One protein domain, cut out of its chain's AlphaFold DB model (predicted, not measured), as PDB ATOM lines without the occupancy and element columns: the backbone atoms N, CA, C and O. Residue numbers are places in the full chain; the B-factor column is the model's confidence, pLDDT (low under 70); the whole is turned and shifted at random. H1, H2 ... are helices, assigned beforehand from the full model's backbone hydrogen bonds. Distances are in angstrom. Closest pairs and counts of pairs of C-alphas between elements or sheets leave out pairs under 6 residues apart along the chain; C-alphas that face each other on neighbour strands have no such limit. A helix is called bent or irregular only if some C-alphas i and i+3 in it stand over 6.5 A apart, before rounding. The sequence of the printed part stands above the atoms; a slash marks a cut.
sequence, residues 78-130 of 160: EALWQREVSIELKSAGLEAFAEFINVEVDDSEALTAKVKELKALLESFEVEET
ATOM      1  N   GLU A  78      23.796  24.073   7.997       90.12
ATOM      2  CA  GLU A  78      23.653  24.134   6.535       90.12
ATOM      3  C   GLU A  78      23.798  22.747   5.884       90.12
ATOM      4  O   GLU A  78      22.978  22.351   5.054       90.12
ATOM      5  N   ALA A  79      24.797  21.959   6.294       90.12
ATOM      6  CA  ALA A  79      25.022  20.611   5.768       90.12
ATOM      7  C   ALA A  79      23.925  19.594   6.156       90.12
ATOM      8  O   ALA A  79      23.735  18.594   5.457       90.12
ATOM      9  N   LEU A  80      23.210  19.819   7.264       92.06
ATOM     10  CA  LEU A  80      22.015  19.052   7.630       92.06
ATOM     11  C   LEU A  80      20.800  19.512   6.816       92.06
ATOM     12  O   LEU A  80      20.118  18.673   6.231       92.06
ATOM     13  N   TRP A  81      20.597  20.823   6.684       92.44
ATOM     14  CA  TRP A  81      19.515  21.410   5.894       92.44
ATOM     15  C   TRP A  81      19.567  20.981   4.423       92.44
ATOM     16  O   TRP A  81      18.584  20.487   3.881       92.44
ATOM     17  N   GLN A  82      20.741  21.038   3.789       90.75
ATOM     18  CA  GLN A  82      20.925  20.587   2.403       90.75
ATOM     19  C   GLN A  82      20.648  19.084   2.217       90.75
ATOM     20  O   GLN A  82      20.204  18.661   1.146       90.75
ATOM     21  N   ARG A  83      20.845  18.260   3.258       91.44
ATOM     22  CA  ARG A  83      20.430  16.848   3.245       91.44
ATOM     23  C   ARG A  83      18.918  16.700   3.361       91.44
ATOM     24  O   ARG A  83      18.360  15.892   2.630       91.44
ATOM     25  N   GLU A  84      18.265  17.465   4.228       89.56
ATOM     26  CA  GLU A  84      16.806  17.448   4.390       89.56
ATOM     27  C   GLU A  84      16.091  17.908   3.109       89.56
ATOM     28  O   GLU A  84      15.245  17.179   2.588       89.56
ATOM     29  N   VAL A  85      16.539  19.017   2.507       90.94
ATOM     30  CA  VAL A  85      16.109  19.487   1.176       90.94
ATOM     31  C   VAL A  85      16.281  18.389   0.120       90.94
ATOM     32  O   VAL A  85      15.348  18.090  -0.625       90.94
ATOM     33  N   SER A  86      17.445  17.732   0.080       90.56
ATOM     34  CA  SER A  86      17.710  16.636  -0.866       90.56
ATOM     35  C   SER A  86      16.799  15.422  -0.646       90.56
ATOM     36  O   SER A  86      16.337  14.818  -1.613       90.56
ATOM     37  N   ILE A  87      16.527  15.055   0.609       92.69
ATOM     38  CA  ILE A  87      15.666  13.920   0.969       92.69
ATOM     39  C   ILE A  87      14.210  14.204   0.598       92.69
ATOM     40  O   ILE A  87      13.566  13.328   0.023       92.69
ATOM     41  N   GLU A  88      13.698  15.407   0.859       91.56
ATOM     42  CA  GLU A  88      12.302  15.742   0.562       91.56
ATOM     43  C   GLU A  88      12.059  15.944  -0.943       91.56
ATOM     44  O   GLU A  88      11.048  15.506  -1.491       91.56
ATOM     45  N   LEU A  89      13.038  16.484  -1.675       92.81
ATOM     46  CA  LEU A  89      12.991  16.474  -3.139       92.81
ATOM     47  C   LEU A  89      13.054  15.045  -3.690       92.81
ATOM     48  O   LEU A  89      12.321  14.720  -4.624       92.81
ATOM     49  N   LYS A  90      13.864  14.159  -3.100       92.19
ATOM     50  CA  LYS A  90      13.915  12.740  -3.483       92.19
ATOM     51  C   LYS A  90      12.608  12.003  -3.184       92.19
ATOM     52  O   LYS A  90      12.161  11.231  -4.030       92.19
ATOM     53  N   SER A  91      11.973  12.267  -2.040       89.88
ATOM     54  CA  SER A  91      10.673  11.692  -1.658       89.88
ATOM     55  C   SER A  91       9.565  12.117  -2.637       89.88
ATOM     56  O   SER A  91       8.713  11.308  -3.015       89.88
ATOM     57  N   ALA A  92       9.629  13.361  -3.126       91.12
ATOM     58  CA  ALA A  92       8.694  13.929  -4.090       91.12
ATOM     59  C   ALA A  92       8.973  13.567  -5.565       91.12
ATOM     60  O   ALA A  92       8.105  13.803  -6.407       91.12
ATOM     61  N   GLY A  93      10.145  13.003  -5.892       90.62
ATOM     62  CA  GLY A  93      10.588  12.742  -7.273       90.62
ATOM     63  C   GLY A  93      11.185  13.963  -7.996       90.62
ATOM     64  O   GLY A  93      11.308  13.965  -9.217       90.62
ATOM     65  N   LEU A  94      11.558  14.999  -7.245       93.75
ATOM     66  CA  LEU A  94      12.009  16.315  -7.704       93.75
ATOM     67  C   LEU A  94      13.539  16.513  -7.641       93.75
ATOM     68  O   LEU A  94      13.994  17.651  -7.679       93.75
ATOM     69  N   GLU A  95      14.354  15.451  -7.560       91.31
ATOM     70  CA  GLU A  95      15.826  15.563  -7.406       91.31
ATOM     71  C   GLU A  95      16.486  16.483  -8.451       91.31
ATOM     72  O   GLU A  95      17.400  17.239  -8.130       91.31
ATOM     73  N   ALA A  96      15.980  16.482  -9.689       89.75
ATOM     74  CA  ALA A  96      16.463  17.334 -10.781       89.75
ATOM     75  C   ALA A  96      16.237  18.848 -10.567       89.75
ATOM     76  O   ALA A  96      16.757  19.653 -11.336       89.75
ATOM     77  N   PHE A  97      15.466  19.241  -9.547       89.56
ATOM     78  CA  PHE A  97      15.163  20.634  -9.213       89.56
ATOM     79  C   PHE A  97      15.951  21.167  -8.003       89.56
ATOM     80  O   PHE A  97      15.778  22.331  -7.652       89.56
ATOM     81  N   ALA A  98      16.829  20.366  -7.384       87.12
ATOM     82  CA  ALA A  98      17.560  20.755  -6.171       87.12
ATOM     83  C   ALA A  98      18.363  22.060  -6.321       87.12
ATOM     84  O   ALA A  98      18.267  22.931  -5.464       87.12
ATOM     85  N   GLU A  99      19.050  22.260  -7.452       87.69
ATOM     86  CA  GLU A  99      19.819  23.486  -7.745       87.69
ATOM     87  C   GLU A  99      18.954  24.763  -7.871       87.69
ATOM     88  O   GLU A  99      19.483  25.872  -7.934       87.69
ATOM     89  N   PHE A 100      17.623  24.631  -7.906       88.06
ATOM     90  CA  PHE A 100      16.670  25.737  -8.049       88.06
ATOM     91  C   PHE A 100      15.882  26.030  -6.757       88.06
ATOM     92  O   PHE A 100      15.176  27.040  -6.685       88.06
ATOM     93  N   ILE A 101      16.004  25.180  -5.731       87.50
ATOM     94  CA  ILE A 101      15.319  25.316  -4.439       87.50
ATOM     95  C   ILE A 101      16.172  26.200  -3.522       87.50
ATOM     96  O   ILE A 101      17.050  25.735  -2.803       87.50
ATOM     97  N   ASN A 102      15.902  27.505  -3.557       86.69
ATOM     98  CA  ASN A 102      16.493  28.473  -2.634       86.69
ATOM     99  C   ASN A 102      15.518  28.704  -1.473       86.69
ATOM    100  O   ASN A 102      14.497  29.369  -1.656       86.69
ATOM    101  N   VAL A 103      15.820  28.121  -0.311       90.06
ATOM    102  CA  VAL A 103      15.034  28.227   0.928       90.06
ATOM    103  C   VAL A 103      15.994  28.392   2.108       90.06
ATOM    104  O   VAL A 103      17.036  27.734   2.149       90.06
ATOM    105  N   GLU A 104      15.656  29.288   3.035       88.56
ATOM    106  CA  GLU A 104      16.466  29.596   4.219       88.56
ATOM    107  C   GLU A 104      16.581  28.382   5.159       88.56
ATOM    108  O   GLU A 104      15.742  27.482   5.148       88.56
ATOM    109  N   VAL A 105      17.659  28.328   5.947       87.44
ATOM    110  CA  VAL A 105      17.924  27.218   6.877       87.44
ATOM    111  C   VAL A 105      16.811  27.140   7.929       87.44
ATOM    112  O   VAL A 105      16.446  28.158   8.506       87.44
ATOM    113  N   ASP A 106      16.306  25.926   8.183       86.94
ATOM    114  CA  ASP A 106      15.184  25.604   9.093       86.94
ATOM    115  C   ASP A 106      13.771  26.007   8.583       86.94
ATOM    116  O   ASP A 106      12.768  25.622   9.190       86.94
ATOM    117  N   ASP A 107      13.636  26.675   7.422       91.81
ATOM    118  CA  ASP A 107      12.328  27.008   6.814       91.81
ATOM    119  C   ASP A 107      11.698  25.813   6.059       91.81
ATOM    120  O   ASP A 107      11.552  25.756   4.831       91.81
ATOM    121  N   SER A 108      11.304  24.813   6.846       89.56
ATOM    122  CA  SER A 108      10.584  23.618   6.392       89.56
ATOM    123  C   SER A 108       9.188  23.917   5.815       89.56
ATOM    124  O   SER A 108       8.700  23.158   4.966       89.56
ATOM    125  N   GLU A 109       8.547  25.030   6.191       92.56
ATOM    126  CA  GLU A 109       7.246  25.425   5.634       92.56
ATOM    127  C   GLU A 109       7.384  25.927   4.188       92.56
ATOM    128  O   GLU A 109       6.639  25.478   3.309       92.56
ATOM    129  N   ALA A 110       8.369  26.782   3.887       92.56
ATOM    130  CA  ALA A 110       8.626  27.208   2.513       92.56
ATOM    131  C   ALA A 110       9.150  26.061   1.635       92.56
ATOM    132  O   ALA A 110       8.730  25.949   0.480       92.56
ATOM    133  N   LEU A 111      10.000  25.171   2.167       92.44
ATOM    134  CA  LEU A 111      10.458  23.976   1.447       92.44
ATOM    135  C   LEU A 111       9.274  23.096   1.015       92.44
ATOM    136  O   LEU A 111       9.110  22.812  -0.174       92.44
ATOM    137  N   THR A 112       8.413  22.706   1.959       92.62
ATOM    138  CA  THR A 112       7.253  21.846   1.663       92.62
ATOM    139  C   THR A 112       6.227  22.544   0.763       92.62
ATOM    140  O   THR A 112       5.629  21.897  -0.104       92.62
ATOM    141  N   ALA A 113       6.075  23.869   0.866       94.50
ATOM    142  CA  ALA A 113       5.288  24.654  -0.082       94.50
ATOM    143  C   ALA A 113       5.864  24.595  -1.512       94.50
ATOM    144  O   ALA A 113       5.115  24.325  -2.452       94.50
ATOM    145  N   LYS A 114       7.183  24.771  -1.692       93.06
ATOM    146  CA  LYS A 114       7.841  24.716  -3.015       93.06
ATOM    147  C   LYS A 114       7.793  23.325  -3.640       93.06
ATOM    148  O   LYS A 114       7.482  23.200  -4.824       93.06
ATOM    149  N   VAL A 115       8.021  22.281  -2.843       93.62
ATOM    150  CA  VAL A 115       7.863  20.874  -3.251       93.62
ATOM    151  C   VAL A 115       6.441  20.612  -3.761       93.62
ATOM    152  O   VAL A 115       6.253  20.019  -4.825       93.62
ATOM    153  N   LYS A 116       5.425  21.116  -3.051       94.12
ATOM    154  CA  LYS A 116       4.013  20.974  -3.429       94.12
ATOM    155  C   LYS A 116       3.642  21.757  -4.693       94.12
ATOM    156  O   LYS A 116       2.901  21.230  -5.522       94.12
ATOM    157  N   GLU A 117       4.148  22.980  -4.859       92.88
ATOM    158  CA  GLU A 117       3.959  23.784  -6.077       92.88
ATOM    159  C   GLU A 117       4.562  23.095  -7.311       92.88
ATOM    160  O   GLU A 117       3.875  22.932  -8.320       92.88
ATOM    161  N   LEU A 118       5.817  22.635  -7.221       91.81
ATOM    162  CA  LEU A 118       6.499  21.923  -8.306       91.81
ATOM    163  C   LEU A 118       5.797  20.613  -8.667       91.81
ATOM    164  O   LEU A 118       5.610  20.318  -9.847       91.81
ATOM    165  N   LYS A 119       5.365  19.838  -7.667       91.69
ATOM    166  CA  LYS A 119       4.652  18.582  -7.903       91.69
ATOM    167  C   LYS A 119       3.306  18.800  -8.599       91.69
ATOM    168  O   LYS A 119       3.035  18.138  -9.595       91.69
ATOM    169  N   ALA A 120       2.507  19.767  -8.142       91.19
ATOM    170  CA  ALA A 120       1.241  20.113  -8.793       91.19
ATOM    171  C   ALA A 120       1.439  20.617 -10.237       91.19
ATOM    172  O   ALA A 120       0.602  20.363 -11.104       91.19
ATOM    173  N   LEU A 121       2.559  21.297 -10.516       89.56
ATOM    174  CA  LEU A 121       2.927  21.710 -11.869       89.56
ATOM    175  C   LEU A 121       3.263  20.502 -12.762       89.56
ATOM    176  O   LEU A 121       2.734  20.414 -13.869       89.56
ATOM    177  N   LEU A 122       4.074  19.547 -12.289       88.00
ATOM    178  CA  LEU A 122       4.382  18.319 -13.037       88.00
ATOM    179  C   LEU A 122       3.130  17.475 -13.314       88.00
ATOM    180  O   LEU A 122       2.918  17.065 -14.454       88.00
ATOM    181  N   GLU A 123       2.266  17.292 -12.311       88.00
ATOM    182  CA  GLU A 123       0.981  16.589 -12.460       88.00
ATOM    183  C   GLU A 123       0.085  17.254 -13.527       88.00
ATOM    184  O   GLU A 123      -0.649  16.565 -14.235       88.00
ATOM    185  N   SER A 124       0.172  18.581 -13.709       85.44
ATOM    186  CA  SER A 124      -0.554  19.280 -14.780       85.44
ATOM    187  C   SER A 124       0.028  19.027 -16.181       85.44
ATOM    188  O   SER A 124      -0.737  18.826 -17.123       85.44
ATOM    189  N   PHE A 125       1.358  18.950 -16.320       81.19
ATOM    190  CA  PHE A 125       2.012  18.657 -17.603       81.19
ATOM    191  C   PHE A 125       1.823  17.200 -18.053       81.19
ATOM    192  O   PHE A 125       1.605  16.957 -19.240       81.19
ATOM    193  N   GLU A 126       1.830  16.230 -17.132       75.50
ATOM    194  CA  GLU A 126       1.587  14.813 -17.459       75.50
ATOM    195  C   GLU A 126       0.188  14.599 -18.077       75.50
ATOM    196  O   GLU A 126       0.010  13.796 -19.000       75.50
ATOM    197  N   VAL A 127      -0.807  15.377 -17.634       68.38
ATOM    198  CA  VAL A 127      -2.170  15.374 -18.197       68.38
ATOM    199  C   VAL A 127      -2.234  16.030 -19.586       68.38
ATOM    200  O   VAL A 127      -3.039  15.607 -20.418       68.38
ATOM    201  N   GLU A 128      -1.386  17.021 -19.881       63.56
ATOM    202  CA  GLU A 128      -1.311  17.621 -21.221       63.56
ATOM    203  C   GLU A 128      -0.590  16.708 -22.228       63.56
ATOM    204  O   GLU A 128      -1.095  16.514 -23.335       63.56
ATOM    205  N   GLU A 129       0.529  16.069 -21.860       60.62
ATOM    206  CA  GLU A 129       1.234  15.141 -22.764       60.62
ATOM    207  C   GLU A 129       0.441  13.851 -23.045       60.62
ATOM    208  O   GLU A 129       0.542  13.272 -24.130       60.62
ATOM    209  N   THR A 130      -0.412  13.418 -22.109       64.19
ATOM    210  CA  THR A 130      -1.312  12.268 -22.306       64.19
ATOM    211  C   THR A 130      -2.592  12.603 -23.087       64.19
ATOM    212  O   THR A 130      -3.374  11.695 -23.399       64.19
TER     213      THR A 130
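This is residues 78 to 130 of the 160 residues of an uncharacterized protein of Carnobacterium viridans (UniProt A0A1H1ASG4). Two helices, H1 and the longer H3, run the same way at a shallow tilt and meet over only part of their lengths, and a short irregular helix, H2, together with the link after it brings the chain back from the end of H1 to the beginning of H3. The last turns of H3, with the final residue, stick out as a free arm, residues 123 to 130, which makes much of the length. The printed part has 53 residues with three named helices, in the order H1, H2, H3, and no named strand; the class is all helix. It is only just compact, close to loose, with a radius of gyration of the C-alphas of 11.8 A, and the C-alphas span 40 by 17 by 16 A.

H1 takes residues 78 to 92 and is 21.0 A long from first to last C-alpha, beginning with C-alpha 78 at (23.653, 24.134, 6.535). H2 follows as residues 95 to 100, 10.2 A from first to last C-alpha. It is irregular: C-alphas 96 and 99 are 7.6 A apart. H3 is the longest helix, residues 108 to 129, 31.8 A long, from C-alpha 108 at (10.584, 23.618, 6.392) to C-alpha 129 at (1.234, 15.141, -22.764).

H1 touches H2 with its residues 85 to 89 alone, and the closest C-alphas are those of Leu 89 and Glu 95, 5.2 A apart. The lines of H1 and H2 stand at a steep tilt of 47 degrees, and the two run opposite ways. H1 also touches H3, which meets it with residues 111 to 119 alone; the closest C-alphas are those of Leu 89 and Val 115, 6.8 A apart. H1 and H3 run the same way at a shallow tilt of 30 degrees, with their centres 16.3 A apart. H2 and H3 are apart. Of the O i to N i+4 pairs, 10 of 11 are within hydrogen-bond range in H1 and 17 of 18 in H3; in H2 it is 0 of 2, while 2 of its 3 O i to N i+3 pairs are within range.

The C-alphas of Glu 78 and Thr 130 are the two farthest apart, at 39.9 A. Without residues 123 to 130, which stand free, the body has 45 residues and spans 28 by 17 by 16 A. The printed part has no cut. The link from H1 to H2, 2 residues, is tight, and the link from H2 to H3, 7 residues, is short. The mean pLDDT of the printed part is 88.2, and residues 127 to 130 are under 70.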